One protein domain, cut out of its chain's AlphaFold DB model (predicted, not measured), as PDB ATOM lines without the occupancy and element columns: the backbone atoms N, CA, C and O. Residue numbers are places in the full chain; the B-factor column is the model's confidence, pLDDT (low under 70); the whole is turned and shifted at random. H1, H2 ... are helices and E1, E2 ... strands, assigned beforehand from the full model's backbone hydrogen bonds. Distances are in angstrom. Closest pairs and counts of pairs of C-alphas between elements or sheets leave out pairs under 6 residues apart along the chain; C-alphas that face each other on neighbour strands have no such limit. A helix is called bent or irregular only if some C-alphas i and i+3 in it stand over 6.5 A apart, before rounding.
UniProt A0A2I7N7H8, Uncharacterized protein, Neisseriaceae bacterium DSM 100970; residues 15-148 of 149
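AT A GLANCE: This is residues 15 to 148 of the 149 residues of an uncharacterized protein of Neisseriaceae bacterium DSM 100970 (UniProt A0A2I7N7H8). What shape do these atoms make? They make a rod of helices: the long H6 and the shorter H3 run along its length, the same way, H2 fills in between them, and H1, H4 and H5 cover one long side. A small strand hairpin, E1 and E2, makes one end of the rod. How large is the rod, and of what is it made? The printed part has 134 residues with six named helices and two named strands, in the order H1 H2 E1 E2 H3 H4 H5 H6, and is mostly helix, with one antiparallel sheet, order E1 - E2. It is only just compact, close to loose, with a radius of gyration of the C-alphas of 16.8 A and spans of 61 by 25 by 20 A.

IN THESE COORDINATES: Where do the first elements lie? H1 is residues 15 to 21, from C-alpha 15 at (3.127, -11.789, 2.087), and H2 is residues 24 to 36, 18.4 A long. E1 is residues 40 to 44, 12.1 A, and E2 is residues 47 to 50, 10.2 A. Which helices follow? H3 is residues 52 to 74, 32.6 A; H4 is residues 81 to 95, 21.9 A, and only just irregular, with C-alphas 91 and 94 6.8 A apart. H5 is residues 98 to 105, 10.5 A. H6 is residues 111 to 146, 49.9 A, ends at C-alpha 146 (-16.492, -21.248, 18.622), and has a kink of 34 degrees near residue 118.

HOW THE PARTS SIT: How do the hubs H3 and H6 meet? They only just touch, with 3 pairs of C-alphas within 8 A, the closest those of Gln 74 and Ala 141 at 6.0 A, at a shallow tilt of 24 degrees, the same way. What touches them? Among others, H2 touches H6 at a steep tilt of 46 degrees, opposite ways, closest at the C-alphas of Pro 24 and Gly 126, 5.0 A. H4 touches H6 at the C-alphas of Ile 91 and Ile 133, 5.9 A, and H1 touches H3 at those of Cys 20 and Ile 60, 5.4 A. H5 and H6 form a helical hairpin and only just touch, with 3 pairs, while H3 and H5 are apart. What do backbone N and O atoms show? In the hairpin of E1 and E2, N 41 and O 49 are within hydrogen-bond range at 2.8 A. Every O i to N i+4 pair is within range in H1, H2, H3 and H5, against 9 of 11 in H4 and 28 of 32 in H6.

THE WHOLE: How far does it reach? The two C-alphas farthest apart, those of Thr 45 and Arg 148, are 61.1 A apart. Is it continuous and confident? The printed part has no cut and no long link. The mean pLDDT of the printed part is 90.2, and residues 75 to 77 and 147 to 148 are under 70.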
ATOM      1  N   GLY A  15       3.489 -10.713   1.177       94.31
ATOM      2  CA  GLY A  15       3.127 -11.789   2.087       94.31
ATOM      3  C   GLY A  15       3.193 -13.177   1.451       94.31
ATOM      4  O   GLY A  15       3.674 -14.110   2.090       94.31
ATOM      5  N   ILE A  16       2.755 -13.314   0.197       94.75
ATOM      6  CA  ILE A  16       2.860 -14.554  -0.582       94.75
ATOM      7  C   ILE A  16       4.328 -14.881  -0.848       94.75
ATOM      8  O   ILE A  16       4.743 -16.006  -0.583       94.75
ATOM      9  N   LEU A  17       5.125 -13.904  -1.289       94.88
ATOM     10  CA  LEU A  17       6.563 -14.092  -1.514       94.88
ATOM     11  C   LEU A  17       7.267 -14.542  -0.231       94.88
ATOM     12  O   LEU A  17       8.022 -15.512  -0.250       94.88
ATOM     13  N   ASN A  18       6.945 -13.914   0.902       95.25
ATOM     14  CA  ASN A  18       7.414 -14.373   2.201       95.25
ATOM     15  C   ASN A  18       7.005 -15.832   2.457       95.25
ATOM     16  O   ASN A  18       7.850 -16.659   2.771       95.25
ATOM     17  N   CYS A  19       5.727 -16.173   2.282       95.62
ATOM     18  CA  CYS A  19       5.256 -17.541   2.493       95.62
ATOM     19  C   CYS A  19       6.013 -18.568   1.643       95.62
ATOM     20  O   CYS A  19       6.242 -19.669   2.145       95.62
ATOM     21  N   CYS A  20       6.374 -18.205   0.407       96.31
ATOM     22  CA  CYS A  20       7.126 -19.041  -0.521       96.31
ATOM     23  C   CYS A  20       8.571 -19.256  -0.074       96.31
ATOM     24  O   CYS A  20       9.039 -20.390  -0.035       96.31
ATOM     25  N   PHE A  21       9.272 -18.178   0.271       96.69
ATOM     26  CA  PHE A  21      10.733 -18.197   0.329       96.69
ATOM     27  C   PHE A  21      11.316 -18.175   1.736       96.69
ATOM     28  O   PHE A  21      12.526 -18.118   1.877       96.69
ATOM     29  N   SER A  22      10.503 -18.205   2.792       95.19
ATOM     30  CA  SER A  22      11.028 -17.985   4.146       95.19
ATOM     31  C   SER A  22      10.875 -19.157   5.104       95.19
ATOM     32  O   SER A  22      11.370 -19.104   6.225       95.19
ATOM     33  N   HIS A  23      10.224 -20.250   4.704       94.81
ATOM     34  CA  HIS A  23      10.032 -21.379   5.610       94.81
ATOM     35  C   HIS A  23      11.330 -22.205   5.765       94.81
ATOM     36  O   HIS A  23      11.731 -22.858   4.797       94.81
ATOM     37  N   PRO A  24      11.960 -22.267   6.961       92.00
ATOM     38  CA  PRO A  24      13.315 -22.813   7.113       92.00
ATOM     39  C   PRO A  24      13.455 -24.267   6.651       92.00
ATOM     40  O   PRO A  24      14.367 -24.605   5.902       92.00
ATOM     41  N   PHE A  25      12.499 -25.131   7.001       93.56
ATOM     42  CA  PHE A  25      12.536 -26.526   6.553       93.56
ATOM     43  C   PHE A  25      12.310 -26.691   5.049       93.56
ATOM     44  O   PHE A  25      12.787 -27.660   4.472       93.56
ATOM     45  N   TYR A  26      11.596 -25.765   4.404       95.12
ATOM     46  CA  TYR A  26      11.387 -25.842   2.956       95.12
ATOM     47  C   TYR A  26      12.635 -25.389   2.214       95.12
ATOM     48  O   TYR A  26      12.990 -26.016   1.226       95.12
ATOM     49  N   LEU A  27      13.338 -24.380   2.739       94.62
ATOM     50  CA  LEU A  27      14.657 -23.980   2.255       94.62
ATOM     51  C   LEU A  27      15.650 -25.138   2.333       94.62
ATOM     52  O   LEU A  27      16.277 -25.468   1.332       94.62
ATOM     53  N   LEU A  28      15.721 -25.815   3.483       93.81
ATOM     54  CA  LEU A  28      16.587 -26.981   3.652       93.81
ATOM     55  C   LEU A  28      16.234 -28.106   2.671       93.81
ATOM     56  O   LEU A  28      17.110 -28.665   2.020       93.81
ATOM     57  N   PHE A  29      14.948 -28.434   2.553       94.88
ATOM     58  CA  PHE A  29      14.490 -29.520   1.691       94.88
ATOM     59  C   PHE A  29      14.711 -29.215   0.204       94.88
ATOM     60  O   PHE A  29      15.204 -30.068  -0.530       94.88
ATOM     61  N   ALA A  30      14.406 -27.990  -0.232       96.00
ATOM     62  CA  ALA A  30      14.662 -27.545  -1.596       96.00
ATOM     63  C   ALA A  30      16.161 -27.566  -1.917       96.00
ATOM     64  O   ALA A  30      16.537 -28.050  -2.980       96.00
ATOM     65  N   TYR A  31      17.012 -27.129  -0.982       93.44
ATOM     66  CA  TYR A  31      18.464 -27.192  -1.141       93.44
ATOM     67  C   TYR A  31      18.937 -28.635  -1.354       93.44
ATOM     68  O   TYR A  31      19.636 -28.916  -2.323       93.44
ATOM     69  N   TYR A  32      18.502 -29.573  -0.504       93.19
ATOM     70  CA  TYR A  32      18.887 -30.978  -0.645       93.19
ATOM     71  C   TYR A  32      18.441 -31.591  -1.968       93.19
ATOM     72  O   TYR A  32      19.219 -32.317  -2.578       93.19
ATOM     73  N   ILE A  33      17.222 -31.297  -2.430       95.12
ATOM     74  CA  ILE A  33      16.748 -31.786  -3.731       95.12
ATOM     75  C   ILE A  33      17.639 -31.251  -4.849       95.12
ATOM     76  O   ILE A  33      18.078 -32.023  -5.699       95.12
ATOM     77  N   VAL A  34      17.925 -29.949  -4.846       95.88
ATOM     78  CA  VAL A  34      18.745 -29.306  -5.879       95.88
ATOM     79  C   VAL A  34      20.159 -29.893  -5.906       95.88
ATOM     80  O   VAL A  34      20.638 -30.269  -6.972       95.88
ATOM     81  N   MET A  35      20.786 -30.072  -4.742       91.69
ATOM     82  CA  MET A  35      22.111 -30.692  -4.641       91.69
ATOM     83  C   MET A  35      22.100 -32.167  -5.071       91.69
ATOM     84  O   MET A  35      22.975 -32.599  -5.813       91.69
ATOM     85  N   ALA A  36      21.103 -32.949  -4.644       92.94
ATOM     86  CA  ALA A  36      21.018 -34.379  -4.951       92.94
ATOM     87  C   ALA A  36      20.692 -34.671  -6.425       92.94
ATOM     88  O   ALA A  36      21.014 -35.744  -6.928       92.94
ATOM     89  N   THR A  37      20.043 -33.732  -7.115       94.62
ATOM     90  CA  THR A  37      19.686 -33.853  -8.538       94.62
ATOM     91  C   THR A  37      20.743 -33.274  -9.477       94.62
ATOM     92  O   THR A  37      20.557 -33.324 -10.691       94.62
ATOM     93  N   GLY A  38      21.849 -32.742  -8.943       93.00
ATOM     94  CA  GLY A  38      22.905 -32.117  -9.741       93.00
ATOM     95  C   GLY A  38      22.487 -30.786 -10.374       93.00
ATOM     96  O   GLY A  38      23.093 -30.349 -11.347       93.00
ATOM     97  N   LEU A  39      21.445 -30.134  -9.846       93.69
ATOM     98  CA  LEU A  39      20.965 -28.818 -10.290       93.69
ATOM     99  C   LEU A  39      21.755 -27.680  -9.617       93.69
ATOM    100  O   LEU A  39      21.219 -26.641  -9.232       93.69
ATOM    101  N   ASN A  40      23.049 -27.895  -9.434       92.56
ATOM    102  CA  ASN A  40      24.008 -26.983  -8.842       92.56
ATOM    103  C   ASN A  40      25.241 -26.886  -9.747       92.56
ATOM    104  O   ASN A  40      25.540 -27.776 -10.538       92.56
ATOM    105  N   LYS A  41      25.974 -25.786  -9.622       92.00
ATOM    106  CA  LYS A  41      27.232 -25.550 -10.315       92.00
ATOM    107  C   LYS A  41      28.357 -25.475  -9.295       92.00
ATOM    108  O   LYS A  41      28.290 -24.678  -8.362       92.00
ATOM    109  N   GLU A  42      29.394 -26.278  -9.488       91.94
ATOM    110  CA  GLU A  42      30.657 -26.104  -8.773       91.94
ATOM    111  C   GLU A  42      31.388 -24.890  -9.366       91.94
ATOM    112  O   GLU A  42      31.593 -24.805 -10.580       91.94
ATOM    113  N   ILE A  43      31.683 -23.902  -8.520       92.62
ATOM    114  CA  ILE A  43      32.373 -22.663  -8.913       92.62
ATOM    115  C   ILE A  43      33.870 -22.790  -8.623       92.62
ATOM    116  O   ILE A  43      34.695 -22.416  -9.451       92.62
ATOM    117  N   GLU A  44      34.195 -23.357  -7.464       90.38
ATOM    118  CA  GLU A  44      35.541 -23.684  -7.002       90.38
ATOM    119  C   GLU A  44      35.475 -24.998  -6.217       90.38
ATOM    120  O   GLU A  44      34.384 -25.447  -5.859       90.38
ATOM    121  N   THR A  45      36.630 -25.595  -5.913       88.25
ATOM    122  CA  THR A  45      36.708 -26.818  -5.106       88.25
ATOM    123  C   THR A  45      35.895 -26.660  -3.823       88.25
ATOM    124  O   THR A  45      36.205 -25.810  -2.991       88.25
ATOM    125  N   ASN A  46      34.876 -27.507  -3.646       88.00
ATOM    126  CA  ASN A  46      33.976 -27.495  -2.486       88.00
ATOM    127  C   ASN A  46      33.067 -26.250  -2.359       88.00
ATOM    128  O   ASN A  46      32.424 -26.082  -1.325       88.00
ATOM    129  N   VAL A  47      32.971 -25.395  -3.383       92.88
ATOM    130  CA  VAL A  47      32.088 -24.217  -3.413       92.88
ATOM    131  C   VAL A  47      31.019 -24.401  -4.481       92.88
ATOM    132  O   VAL A  47      31.306 -24.471  -5.678       92.88
ATOM    133  N   TYR A  48      29.762 -24.425  -4.044       92.38
ATOM    134  CA  TYR A  48      28.620 -24.710  -4.906       92.38
ATOM    135  C   TYR A  48      27.673 -23.520  -4.984       92.38
ATOM    136  O   TYR A  48      27.398 -22.847  -3.990       92.38
ATOM    137  N   LEU A  49      27.127 -23.307  -6.175       94.62
ATOM    138  CA  LEU A  49      26.050 -22.370  -6.449       94.62
ATOM    139  C   LEU A  49      24.834 -23.152  -6.942       94.62
ATOM    140  O   LEU A  49      24.921 -23.883  -7.926       94.62
ATOM    141  N   ILE A  50      23.698 -23.015  -6.269       93.81
ATOM    142  CA  ILE A  50      22.457 -23.675  -6.686       93.81
ATOM    143  C   ILE A  50      21.851 -22.989  -7.914       93.81
ATOM    144  O   ILE A  50      21.924 -21.765  -8.044       93.81
ATOM    145  N   ASP A  51      21.204 -23.754  -8.796       94.69
ATOM    146  CA  ASP A  51      20.359 -23.157  -9.827       94.69
ATOM    147  C   ASP A  51      19.100 -22.562  -9.171       94.69
ATOM    148  O   ASP A  51      18.333 -23.229  -8.466       94.69
ATOM    149  N   ILE A  52      18.904 -21.263  -9.395       94.94
ATOM    150  CA  ILE A  52      17.871 -20.448  -8.758       94.94
ATOM    151  C   ILE A  52      16.476 -20.917  -9.181       94.94
ATOM    152  O   ILE A  52      15.563 -20.978  -8.354       94.94
ATOM    153  N   LEU A  53      16.292 -21.254 -10.460       95.38
ATOM    154  CA  LEU A  53      14.975 -21.580 -11.001       95.38
ATOM    155  C   LEU A  53      14.370 -22.860 -10.386       95.38
ATOM    156  O   LEU A  53      13.241 -22.786  -9.881       95.38
ATOM    157  N   PRO A  54      15.061 -24.019 -10.368       95.69
ATOM    158  CA  PRO A  54      14.532 -25.215  -9.723       95.69
ATOM    159  C   PRO A  54      14.368 -25.019  -8.215       95.69
ATOM    160  O   PRO A  54      13.348 -25.436  -7.663       95.69
ATOM    161  N   PHE A  55      15.293 -24.313  -7.558       96.81
ATOM    162  CA  PHE A  55      15.189 -24.014  -6.131       96.81
ATOM    163  C   PHE A  55      13.905 -23.239  -5.795       96.81
ATOM    164  O   PHE A  55      13.107 -23.680  -4.962       96.81
ATOM    165  N   MET A  56      13.638 -22.131  -6.495       97.19
ATOM    166  CA  MET A  56      12.414 -21.342  -6.304       97.19
ATOM    167  C   MET A  56      11.153 -22.135  -6.663       97.19
ATOM    168  O   MET A  56      10.137 -22.018  -5.975       97.19
ATOM    169  N   THR A  57      11.211 -22.972  -7.701       96.94
ATOM    170  CA  THR A  57      10.074 -23.800  -8.129       96.94
ATOM    171  C   THR A  57       9.661 -24.792  -7.041       96.94
ATOM    172  O   THR A  57       8.479 -24.878  -6.701       96.94
ATOM    173  N   ILE A  58      10.624 -25.489  -6.432       97.38
ATOM    174  CA  ILE A  58      10.362 -26.425  -5.330       97.38
ATOM    175  C   ILE A  58       9.719 -25.693  -4.144       97.38
ATOM    176  O   ILE A  58       8.720 -26.162  -3.598       97.38
ATOM    177  N   LEU A  59      10.232 -24.516  -3.776       97.50
ATOM    178  CA  LEU A  59       9.682 -23.703  -2.683       97.50
ATOM    179  C   LEU A  59       8.226 -23.281  -2.931       97.50
ATOM    180  O   LEU A  59       7.391 -23.349  -2.019       97.50
ATOM    181  N   ILE A  60       7.898 -22.893  -4.166       97.62
ATOM    182  CA  ILE A  60       6.530 -22.548  -4.572       97.62
ATOM    183  C   ILE A  60       5.615 -23.774  -4.464       97.62
ATOM    184  O   ILE A  60       4.526 -23.667  -3.897       97.62
ATOM    185  N   ILE A  61       6.058 -24.946  -4.935       97.69
ATOM    186  CA  ILE A  61       5.288 -26.199  -4.845       97.69
ATOM    187  C   ILE A  61       5.010 -26.564  -3.381       97.69
ATOM    188  O   ILE A  61       3.855 -26.795  -3.015       97.69
ATOM    189  N   LEU A  62       6.033 -26.557  -2.520       96.62
ATOM    190  CA  LEU A  62       5.885 -26.852  -1.087       96.62
ATOM    191  C   LEU A  62       4.921 -25.880  -0.402       96.62
ATOM    192  O   LEU A  62       4.082 -26.280   0.409       96.62
ATOM    193  N   THR A  63       4.993 -24.601  -0.763       96.81
ATOM    194  CA  THR A  63       4.092 -23.573  -0.234       96.81
ATOM    195  C   THR A  63       2.662 -23.771  -0.716       96.81
ATOM    196  O   THR A  63       1.736 -23.631   0.085       96.81
ATOM    197  N   GLY A  64       2.470 -24.162  -1.978       96.44
ATOM    198  CA  GLY A  64       1.174 -24.548  -2.529       96.44
ATOM    199  C   GLY A  64       0.567 -25.735  -1.781       96.44
ATOM    200  O   GLY A  64      -0.581 -25.664  -1.344       96.44
ATOM    201  N   ILE A  65       1.353 -26.785  -1.525       95.81
ATOM    202  CA  ILE A  65       0.925 -27.940  -0.719       95.81
ATOM    203  C   ILE A  65       0.524 -27.493   0.692       95.81
ATOM    204  O   ILE A  65      -0.561 -27.839   1.167       95.81
ATOM    205  N   ARG A  66       1.347 -26.669   1.356       93.81
ATOM    206  CA  ARG A  66       1.038 -26.128   2.691       93.81
ATOM    207  C   ARG A  66      -0.248 -25.305   2.687       93.81
ATOM    208  O   ARG A  66      -1.049 -25.426   3.612       93.81
ATOM    209  N   PHE A  67      -0.462 -24.487   1.659       94.81
ATOM    210  CA  PHE A  67      -1.689 -23.714   1.501       94.81
ATOM    211  C   PHE A  67      -2.906 -24.624   1.322       94.81
ATOM    212  O   PHE A  67      -3.919 -24.395   1.973       94.81
ATOM    213  N   LEU A  68      -2.812 -25.693   0.525       93.56
ATOM    214  CA  LEU A  68      -3.898 -26.665   0.368       93.56
ATOM    215  C   LEU A  68      -4.222 -27.390   1.682       93.56
ATOM    216  O   LEU A  68      -5.394 -27.580   2.004       93.56
ATOM    217  N   ILE A  69      -3.206 -27.760   2.467       91.75
ATOM    218  CA  ILE A  69      -3.395 -28.343   3.804       91.75
ATOM    219  C   ILE A  69      -4.090 -27.335   4.723       91.75
ATOM    220  O   ILE A  69      -5.094 -27.668   5.351       91.75
ATOM    221  N   PHE A  70      -3.605 -26.091   4.766       91.69
ATOM    222  CA  PHE A  70      -4.222 -25.017   5.539       91.69
ATOM    223  C   PHE A  70      -5.683 -24.804   5.126       91.69
ATOM    224  O   PHE A  70      -6.571 -24.837   5.975       91.69
ATOM    225  N   ALA A  71      -5.946 -24.682   3.826       90.62
ATOM    226  CA  ALA A  71      -7.277 -24.545   3.255       90.62
ATOM    227  C   ALA A  71      -8.194 -25.687   3.693       90.62
ATOM    228  O   ALA A  71      -9.301 -25.427   4.147       90.62
ATOM    229  N   ARG A  72      -7.723 -26.940   3.639       88.81
ATOM    230  CA  ARG A  72      -8.478 -28.116   4.099       88.81
ATOM    231  C   ARG A  72      -8.793 -28.072   5.591       88.81
ATOM    232  O   ARG A  72      -9.925 -28.366   5.966       88.81
ATOM    233  N   ILE A  73      -7.836 -27.670   6.429       86.12
ATOM    234  CA  ILE A  73      -8.054 -27.501   7.875       86.12
ATOM    235  C   ILE A  73      -9.132 -26.438   8.130       86.12
ATOM    236  O   ILE A  73      -9.984 -26.625   8.998       86.12
ATOM    237  N   GLN A  74      -9.136 -25.357   7.343       83.25
ATOM    238  CA  GLN A  74     -10.116 -24.275   7.463       83.25
ATOM    239  C   GLN A  74     -11.409 -24.504   6.649       83.25
ATOM    240  O   GLN A  74     -12.348 -23.723   6.778       83.25
ATOM    241  N   ASN A  75     -11.517 -25.568   5.839       69.06
ATOM    242  CA  ASN A  75     -12.599 -25.758   4.853       69.06
ATOM    243  C   ASN A  75     -13.992 -25.937   5.483       69.06
ATOM    244  O   ASN A  75     -15.006 -25.918   4.797       69.06
ATOM    245  N   LYS A  76     -14.066 -26.082   6.810       62.22
ATOM    246  CA  LYS A  76     -15.326 -26.130   7.565       62.22
ATOM    247  C   LYS A  76     -15.920 -24.741   7.858       62.22
ATOM    248  O   LYS A  76     -16.903 -24.651   8.587       62.22
ATOM    249  N   LEU A  77     -15.314 -23.657   7.358       61.66
ATOM    250  CA  LEU A  77     -15.508 -22.312   7.915       61.66
ATOM    251  C   LEU A  77     -16.065 -21.259   6.936       61.66
ATOM    252  O   LEU A  77     -16.104 -20.093   7.308       61.66
ATOM    253  N   ASN A  78     -16.570 -21.615   5.744       70.75
ATOM    254  CA  ASN A  78     -17.165 -20.685   4.748       70.75
ATOM    255  C   ASN A  78     -16.393 -19.353   4.565       70.75
ATOM    256  O   ASN A  78     -17.007 -18.297   4.443       70.75
ATOM    257  N   LEU A  79     -15.057 -19.382   4.608       78.62
ATOM    258  CA  LEU A  79     -14.235 -18.196   4.361       78.62
ATOM    259  C   LEU A  79     -14.194 -17.902   2.859       78.62
ATOM    260  O   LEU A  79     -14.125 -18.826   2.044       78.62
ATOM    261  N   SER A  80     -14.173 -16.624   2.483       86.44
ATOM    262  CA  SER A  80     -13.871 -16.248   1.102       86.44
ATOM    263  C   SER A  80     -12.422 -16.612   0.747       86.44
ATOM    264  O   SER A  80     -11.547 -16.725   1.612       86.44
ATOM    265  N   ARG A  81     -12.129 -16.765  -0.553       86.25
ATOM    266  CA  ARG A  81     -10.763 -17.077  -1.021       86.25
ATOM    267  C   ARG A  81      -9.741 -16.033  -0.561       86.25
ATOM    268  O   ARG A  81      -8.623 -16.396  -0.212       86.25
ATOM    269  N   GLN A  82     -10.123 -14.755  -0.551       87.38
ATOM    270  CA  GLN A  82      -9.236 -13.668  -0.133       87.38
ATOM    271  C   GLN A  82      -8.939 -13.726   1.368       87.38
ATOM    272  O   GLN A  82      -7.780 -13.640   1.756       87.38
ATOM    273  N   GLU A  83      -9.951 -13.962   2.206       87.50
ATOM    274  CA  GLU A  83      -9.751 -14.108   3.653       87.50
ATOM    275  C   GLU A  83      -8.864 -15.308   3.988       87.50
ATOM    276  O   GLU A  83      -8.043 -15.239   4.901       87.50
ATOM    277  N   LEU A  84      -8.999 -16.404   3.239       89.94
ATOM    278  CA  LEU A  84      -8.163 -17.585   3.421       89.94
ATOM    279  C   LEU A  84      -6.682 -17.278   3.147       89.94
ATOM    280  O   LEU A  84      -5.815 -17.697   3.915       89.94
ATOM    281  N   ILE A  85      -6.400 -16.526   2.080       92.19
ATOM    282  CA  ILE A  85      -5.047 -16.068   1.741       92.19
ATOM    283  C   ILE A  85      -4.519 -15.117   2.821       92.19
ATOM    284  O   ILE A  85      -3.406 -15.309   3.308       92.19
ATOM    285  N   ASP A  86      -5.320 -14.143   3.254       92.06
ATOM    286  CA  ASP A  86      -4.910 -13.155   4.258       92.06
ATOM    287  C   ASP A  86      -4.577 -13.823   5.602       92.06
ATOM    288  O   ASP A  86      -3.558 -13.516   6.230       92.06
ATOM    289  N   TRP A  87      -5.378 -14.806   6.024       91.31
ATOM    290  CA  TRP A  87      -5.086 -15.601   7.218       91.31
ATOM    291  C   TRP A  87      -3.841 -16.466   7.063       91.31
ATOM    292  O   TRP A  87      -3.037 -16.540   7.998       91.31
ATOM    293  N   PHE A  88      -3.660 -17.093   5.901       93.88
ATOM    294  CA  PHE A  88      -2.462 -17.873   5.617       93.88
ATOM    295  C   PHE A  88      -1.207 -17.003   5.725       93.88
ATOM    296  O   PHE A  88      -0.282 -17.358   6.455       93.88
ATOM    297  N   ILE A  89      -1.195 -15.827   5.092       94.94
ATOM    298  CA  ILE A  89      -0.070 -14.888   5.163       94.94
ATOM    299  C   ILE A  89       0.183 -14.459   6.607       94.94
ATOM    300  O   ILE A  89       1.308 -14.545   7.099       94.94
ATOM    301  N   LYS A  90      -0.864 -14.032   7.316       92.62
ATOM    302  CA  LYS A  90      -0.750 -13.530   8.689       92.62
ATOM    303  C   LYS A  90      -0.175 -14.565   9.654       92.62
ATOM    304  O   LYS A  90       0.541 -14.211  10.587       92.62
ATOM    305  N   ILE A  91      -0.495 -15.839   9.457       92.25
ATOM    306  CA  ILE A  91       0.055 -16.924  10.270       92.25
ATOM    307  C   ILE A  91       1.514 -17.201   9.898       92.25
ATOM    308  O   ILE A  91       2.333 -17.414  10.789       92.25
ATOM    309  N   ASN A  92       1.847 -17.165   8.608       93.75
ATOM    310  CA  ASN A  92       3.183 -17.485   8.110       93.75
ATOM    311  C   ASN A  92       4.151 -16.290   8.130       93.75
ATOM    312  O   ASN A  92       5.324 -16.456   7.826       93.75
ATOM    313  N   ILE A  93       3.731 -15.093   8.551       92.25
ATOM    314  CA  ILE A  93       4.644 -13.945   8.690       92.25
ATOM    315  C   ILE A  93       5.810 -14.226   9.650       92.25
ATOM    316  O   ILE A  93       6.889 -13.667   9.500       92.25
ATOM    317  N   TRP A  94       5.622 -15.150  10.593       89.38
ATOM    318  CA  TRP A  94       6.652 -15.588  11.536       89.38
ATOM    319  C   TRP A  94       7.826 -16.308  10.872       89.38
ATOM    320  O   TRP A  94       8.882 -16.399  11.487       89.38
ATOM    321  N   SER A  95       7.677 -16.789   9.633       92.12
ATOM    322  CA  SER A  95       8.804 -17.340   8.885       92.12
ATOM    323  C   SER A  95       9.681 -16.272   8.229       92.12
ATOM    324  O   SER A  95      10.747 -16.621   7.745       92.12
ATOM    325  N   ALA A  96       9.318 -14.983   8.279       91.88
ATOM    326  CA  ALA A  96      10.072 -13.892   7.650       91.88
ATOM    327  C   ALA A  96      11.590 -13.876   7.903       91.88
ATOM    328  O   ALA A  96      12.315 -13.609   6.943       91.88
ATOM    329  N   PRO A  97      12.116 -14.224   9.097       89.00
ATOM    330  CA  PRO A  97      13.563 -14.335   9.295       89.00
ATOM    331  C   PRO A  97      14.254 -15.307   8.323       89.00
ATOM    332  O   PRO A  97      15.409 -15.102   7.963       89.00
ATOM    333  N   GLY A  98      13.553 -16.334   7.837       91.38
ATOM    334  CA  GLY A  98      14.088 -17.261   6.844       91.38
ATOM    335  C   GLY A  98      14.303 -16.649   5.457       91.38
ATOM    336  O   GLY A  98      15.027 -17.241   4.666       91.38
ATOM    337  N   LEU A  99      13.775 -15.453   5.157       93.81
ATOM    338  CA  LEU A  99      14.131 -14.732   3.925       93.81
ATOM    339  C   LEU A  99      15.624 -14.399   3.872       93.81
ATOM    340  O   LEU A  99      16.218 -14.421   2.798       93.81
ATOM    341  N   PHE A 100      16.239 -14.129   5.025       91.75
ATOM    342  CA  PHE A 100      17.679 -13.913   5.096       91.75
ATOM    343  C   PHE A 100      18.441 -15.179   4.687       91.75
ATOM    344  O   PHE A 100      19.339 -15.123   3.854       91.75
ATOM    345  N   ILE A 101      18.019 -16.336   5.204       91.94
ATOM    346  CA  ILE A 101      18.591 -17.641   4.849       91.94
ATOM    347  C   ILE A 101      18.424 -17.908   3.350       91.94
ATOM    348  O   ILE A 101      19.374 -18.337   2.704       91.94
ATOM    349  N   PHE A 102      17.247 -17.621   2.790       95.06
ATOM    350  CA  PHE A 102      16.994 -17.752   1.357       95.06
ATOM    351  C   PHE A 102      17.988 -16.949   0.522       95.06
ATOM    352  O   PHE A 102      18.612 -17.519  -0.364       95.06
ATOM    353  N   VAL A 103      18.183 -15.662   0.829       94.19
ATOM    354  CA  VAL A 103      19.137 -14.811   0.099       94.19
ATOM    355  C   VAL A 103      20.559 -15.358   0.203       94.19
ATOM    356  O   VAL A 103      21.257 -15.412  -0.804       94.19
ATOM    357  N   MET A 104      20.971 -15.814   1.390       91.88
ATOM    358  CA  MET A 104      22.295 -16.413   1.573       91.88
ATOM    359  C   MET A 104      22.468 -17.679   0.723       91.88
ATOM    360  O   MET A 104      23.519 -17.853   0.119       91.88
ATOM    361  N   MET A 105      21.438 -18.529   0.613       91.94
ATOM    362  CA  MET A 105      21.477 -19.749  -0.208       91.94
ATOM    363  C   MET A 105      21.601 -19.495  -1.715       91.94
ATOM    364  O   MET A 105      21.975 -20.411  -2.439       91.94
ATOM    365  N   LEU A 106      21.294 -18.287  -2.197       93.56
ATOM    366  CA  LEU A 106      21.478 -17.921  -3.607       93.56
ATOM    367  C   LEU A 106      22.924 -17.523  -3.937       93.56
ATOM    368  O   LEU A 106      23.235 -17.270  -5.099       93.56
ATOM    369  N   MET A 107      23.795 -17.422  -2.933       93.25
ATOM    370  CA  MET A 107      25.210 -17.120  -3.117       93.25
ATOM    371  C   MET A 107      26.027 -18.416  -3.227       93.25
ATOM    372  O   MET A 107      25.573 -19.466  -2.770       93.25
ATOM    373  N   PRO A 108      27.239 -18.369  -3.809       92.69
ATOM    374  CA  PRO A 108      28.169 -19.487  -3.730       92.69
ATOM    375  C   PRO A 108      28.494 -19.786  -2.264       92.69
ATOM    376  O   PRO A 108      28.895 -18.889  -1.521       92.69
ATOM    377  N   ILE A 109      28.304 -21.035  -1.844       91.88
ATOM    378  CA  ILE A 109      28.553 -21.464  -0.466       91.88
ATOM    379  C   ILE A 109      29.514 -22.648  -0.474       91.88
ATOM    380  O   ILE A 109      29.331 -23.620  -1.208       91.88
ATOM    381  N   GLU A 110      30.519 -22.577   0.394       92.19
ATOM    382  CA  GLU A 110      31.390 -23.711   0.678       92.19
ATOM    383  C   GLU A 110      30.610 -24.826   1.395       92.19
ATOM    384  O   GLU A 110      29.917 -24.573   2.385       92.19
ATOM    385  N   GLY A 111      30.755 -26.075   0.949       86.75
ATOM    386  CA  GLY A 111      30.043 -27.228   1.507       86.75
ATOM    387  C   GLY A 111      30.221 -27.379   3.022       86.75
ATOM    388  O   GLY A 111      29.257 -27.665   3.735       86.75
ATOM    389  N   ASN A 112      31.421 -27.087   3.539       89.06
ATOM    390  CA  ASN A 112      31.698 -27.104   4.978       89.06
ATOM    391  C   ASN A 112      30.920 -26.013   5.722       89.06
ATOM    392  O   ASN A 112      30.285 -26.283   6.740       89.06
ATOM    393  N   VAL A 113      30.929 -24.784   5.201       88.25
ATOM    394  CA  VAL A 113      30.184 -23.657   5.777       88.25
ATOM    395  C   VAL A 113      28.687 -23.968   5.783       88.25
ATOM    396  O   VAL A 113      28.011 -23.739   6.789       88.25
ATOM    397  N   PHE A 114      28.169 -24.555   4.701       87.75
ATOM    398  CA  PHE A 114      26.781 -25.000   4.656       87.75
ATOM    399  C   PHE A 114      26.480 -26.030   5.751       87.75
ATOM    400  O   PHE A 114      25.551 -25.852   6.543       87.75
ATOM    401  N   GLY A 115      27.295 -27.085   5.822       86.56
ATOM    402  CA  GLY A 115      27.108 -28.196   6.748       86.56
ATOM    403  C   GLY A 115      27.196 -27.794   8.220       86.56
ATOM    404  O   GLY A 115      26.337 -28.172   9.016       86.56
ATOM    405  N   PHE A 116      28.208 -27.007   8.585       90.19
ATOM    406  CA  PHE A 116      28.502 -26.678   9.981       90.19
ATOM    407  C   PHE A 116      27.781 -25.434  10.500       90.19
ATOM    408  O   PHE A 116      27.558 -25.335  11.705       90.19
ATOM    409  N   ILE A 117      27.410 -24.489   9.631       88.25
ATOM    410  CA  ILE A 117      26.802 -23.217  10.053       88.25
ATOM    411  C   ILE A 117      25.342 -23.143   9.617       88.25
ATOM    412  O   ILE A 117      24.451 -22.976  10.453       88.25
ATOM    413  N   PHE A 118      25.069 -23.294   8.319       88.12
ATOM    414  CA  PHE A 118      23.717 -23.091   7.800       88.12
ATOM    415  C   PHE A 118      22.741 -24.160   8.282       88.12
ATOM    416  O   PHE A 118      21.669 -23.801   8.768       88.12
ATOM    417  N   ILE A 119      23.093 -25.448   8.206       90.12
ATOM    418  CA  ILE A 119      22.186 -26.529   8.626       90.12
ATOM    419  C   ILE A 119      21.735 -26.357  10.089       90.12
ATOM    420  O   ILE A 119      20.520 -26.346  10.310       90.12
ATOM    421  N   PRO A 120      22.627 -26.162  11.085       90.25
ATOM    422  CA  PRO A 120      22.198 -25.934  12.465       90.25
ATOM    423  C   PRO A 120      21.289 -24.714  12.628       90.25
ATOM    424  O   PRO A 120      20.256 -24.807  13.291       90.25
ATOM    425  N   VAL A 121      21.618 -23.587  11.986       89.50
ATOM    426  CA  VAL A 121      20.804 -22.361  12.053       89.50
ATOM    427  C   VAL A 121      19.413 -22.593  11.464       89.50
ATOM    428  O   VAL A 121      18.404 -22.233  12.078       89.50
ATOM    429  N   ILE A 122      19.326 -23.236  10.300       91.31
ATOM    430  CA  ILE A 122      18.057 -23.564   9.639       91.31
ATOM    431  C   ILE A 122      17.234 -24.533  10.487       91.31
ATOM    432  O   ILE A 122      16.017 -24.382  10.605       91.31
ATOM    433  N   PHE A 123      17.885 -25.517  11.103       90.94
ATOM    434  CA  PHE A 123      17.209 -26.498  11.936       90.94
ATOM    435  C   PHE A 123      16.636 -25.855  13.202       90.94
ATOM    436  O   PHE A 123      15.446 -26.000  13.471       90.94
ATOM    437  N   ILE A 124      17.437 -25.072  13.932       89.75
ATOM    438  CA  ILE A 124      16.997 -24.356  15.139       89.75
ATOM    439  C   ILE A 124      15.848 -23.399  14.803       89.75
ATOM    440  O   ILE A 124      14.806 -23.416  15.461       89.75
ATOM    441  N   THR A 125      15.994 -22.597  13.743       89.62
ATOM    442  CA  THR A 125      14.934 -21.672  13.310       89.62
ATOM    443  C   THR A 125      13.672 -22.415  12.875       89.62
ATOM    444  O   THR A 125      12.571 -22.004  13.236       89.62
ATOM    445  N   GLY A 126      13.802 -23.543  12.172       89.31
ATOM    446  CA  GLY A 126      12.687 -24.404  11.784       89.31
ATOM    447  C   GLY A 126      11.941 -24.994  12.981       89.31
ATOM    448  O   GLY A 126      10.711 -24.924  13.026       89.31
ATOM    449  N   VAL A 127      12.668 -25.509  13.977       91.75
ATOM    450  CA  VAL A 127      12.099 -26.070  15.216       91.75
ATOM    451  C   VAL A 127      11.346 -25.012  16.024       91.75
ATOM    452  O   VAL A 127      10.362 -25.341  16.677       91.75
ATOM    453  N   ILE A 128      11.737 -23.738  15.949       91.12
ATOM    454  CA  ILE A 128      11.018 -22.641  16.611       91.12
ATOM    455  C   ILE A 128       9.807 -22.187  15.779       91.12
ATOM    456  O   ILE A 128       8.693 -22.075  16.293       91.12
ATOM    457  N   ILE A 129       9.997 -21.927  14.483       90.19
ATOM    458  CA  ILE A 129       8.984 -21.308  13.613       90.19
ATOM    459  C   ILE A 129       7.846 -22.282  13.279       90.19
ATOM    460  O   ILE A 129       6.675 -21.887  13.305       90.19
ATOM    461  N   ALA A 130       8.145 -23.549  12.976       88.94
ATOM    462  CA  ALA A 130       7.132 -24.495  12.507       88.94
ATOM    463  C   ALA A 130       6.037 -24.778  13.558       88.94
ATOM    464  O   ALA A 130       4.853 -24.695  13.206       88.94
ATOM    465  N   PRO A 131       6.353 -25.009  14.852       90.69
ATOM    466  CA  PRO A 131       5.330 -25.137  15.887       90.69
ATOM    467  C   PRO A 131       4.494 -23.868  16.066       90.69
ATOM    468  O   PRO A 131       3.282 -23.967  16.251       90.69
ATOM    469  N   ILE A 132       5.092 -22.674  15.966       90.62
ATOM    470  CA  ILE A 132       4.356 -21.402  16.071       90.62
ATOM    471  C   ILE A 132       3.295 -21.304  14.967       90.62
ATOM    472  O   ILE A 132       2.133 -20.990  15.253       90.62
ATOM    473  N   ILE A 133       3.673 -21.604  13.720       90.25
ATOM    474  CA  ILE A 133       2.771 -21.606  12.558       90.25
ATOM    475  C   ILE A 133       1.650 -22.636  12.744       90.25
ATOM    476  O   ILE A 133       0.472 -22.321  12.533       90.25
ATOM    477  N   LEU A 134       1.990 -23.848  13.189       89.31
ATOM    478  CA  LEU A 134       1.022 -24.919  13.428       89.31
ATOM    479  C   LEU A 134       0.020 -24.543  14.528       89.31
ATOM    480  O   LEU A 134      -1.192 -24.589  14.310       89.31
ATOM    481  N   ILE A 135       0.509 -24.099  15.688       91.69
ATOM    482  CA  ILE A 135      -0.322 -23.698  16.828       91.69
ATOM    483  C   ILE A 135      -1.257 -22.554  16.430       91.69
ATOM    484  O   ILE A 135      -2.445 -22.596  16.752       91.69
ATOM    485  N   LYS A 136      -0.766 -21.537  15.710       89.25
ATOM    486  CA  LYS A 136      -1.608 -20.424  15.238       89.25
ATOM    487  C   LYS A 136      -2.672 -20.888  14.241       89.25
ATOM    488  O   LYS A 136      -3.813 -20.439  14.348       89.25
ATOM    489  N   SER A 137      -2.339 -21.817  13.345       87.81
ATOM    490  CA  SER A 137      -3.295 -22.412  12.397       87.81
ATOM    491  C   SER A 137      -4.419 -23.175  13.103       87.81
ATOM    492  O   SER A 137      -5.594 -22.998  12.775       87.81
ATOM    493  N   LEU A 138      -4.081 -23.978  14.116       88.75
ATOM    494  CA  LEU A 138      -5.056 -24.733  14.908       88.75
ATOM    495  C   LEU A 138      -5.900 -23.822  15.811       88.75
ATOM    496  O   LEU A 138      -7.112 -24.005  15.925       88.75
ATOM    497  N   ARG A 139      -5.285 -22.805  16.432       88.19
ATOM    498  CA  ARG A 139      -6.003 -21.802  17.236       88.19
ATOM    499  C   ARG A 139      -7.003 -21.018  16.395       88.19
ATOM    500  O   ARG A 139      -8.105 -20.769  16.878       88.19
ATOM    501  N   LEU A 140      -6.646 -20.659  15.159       85.69
ATOM    502  CA  LEU A 140      -7.570 -20.013  14.229       85.69
ATOM    503  C   LEU A 140      -8.775 -20.917  13.945       85.69
ATOM    504  O   LEU A 140      -9.908 -20.477  14.118       85.69
ATOM    505  N   ALA A 141      -8.532 -22.188  13.615       84.56
ATOM    506  CA  ALA A 141      -9.602 -23.151  13.368       84.56
ATOM    507  C   ALA A 141     -10.542 -23.297  14.582       84.56
ATOM    508  O   ALA A 141     -11.762 -23.303  14.427       84.56
ATOM    509  N   LYS A 142      -9.992 -23.355  15.806       84.69
ATOM    510  CA  LYS A 142     -10.786 -23.421  17.047       84.69
ATOM    511  C   LYS A 142     -11.583 -22.138  17.298       84.69
ATOM    512  O   LYS A 142     -12.761 -22.219  17.633       84.69
ATOM    513  N   LYS A 143     -10.961 -20.966  17.132       81.81
ATOM    514  CA  LYS A 143     -11.619 -19.666  17.328       81.81
ATOM    515  C   LYS A 143     -12.805 -19.502  16.377       81.81
ATOM    516  O   LYS A 143     -13.902 -19.194  16.825       81.81
ATOM    517  N   LEU A 144     -12.593 -19.778  15.093       74.88
ATOM    518  CA  LEU A 144     -13.635 -19.659  14.072       74.88
ATOM    519  C   LEU A 144     -14.765 -20.684  14.255       74.88
ATOM    520  O   LEU A 144     -15.901 -20.405  13.881       74.88
ATOM    521  N   LYS A 145     -14.480 -21.851  14.851       75.94
ATOM    522  CA  LYS A 145     -15.512 -22.823  15.244       75.94
ATOM    523  C   LYS A 145     -16.387 -22.298  16.390       75.94
ATOM    524  O   LYS A 145     -17.602 -22.409  16.302       75.94
ATOM    525  N   ASN A 146     -15.778 -21.734  17.435       72.62
ATOM    526  CA  ASN A 146     -16.492 -21.248  18.622       72.62
ATOM    527  C   ASN A 146     -17.350 -20.004  18.350       72.62
ATOM    528  O   ASN A 146     -18.359 -19.819  19.006       72.62
ATOM    529  N   GLU A 147     -16.978 -19.154  17.389       66.62
ATOM    530  CA  GLU A 147     -17.780 -17.978  17.001       66.62
ATOM    531  C   GLU A 147     -19.080 -18.341  16.244       66.62
ATOM    532  O   GLU A 147     -19.849 -17.448  15.891       66.62
ATOM    533  N   ARG A 148     -19.326 -19.633  15.969       56.16
ATOM    534  CA  ARG A 148     -20.521 -20.141  15.267       56.16
ATOM    535  C   ARG A 148     -21.440 -21.028  16.116       56.16
ATOM    536  O   ARG A 148     -22.491 -21.415  15.613       56.16
TER     537      ARG A 148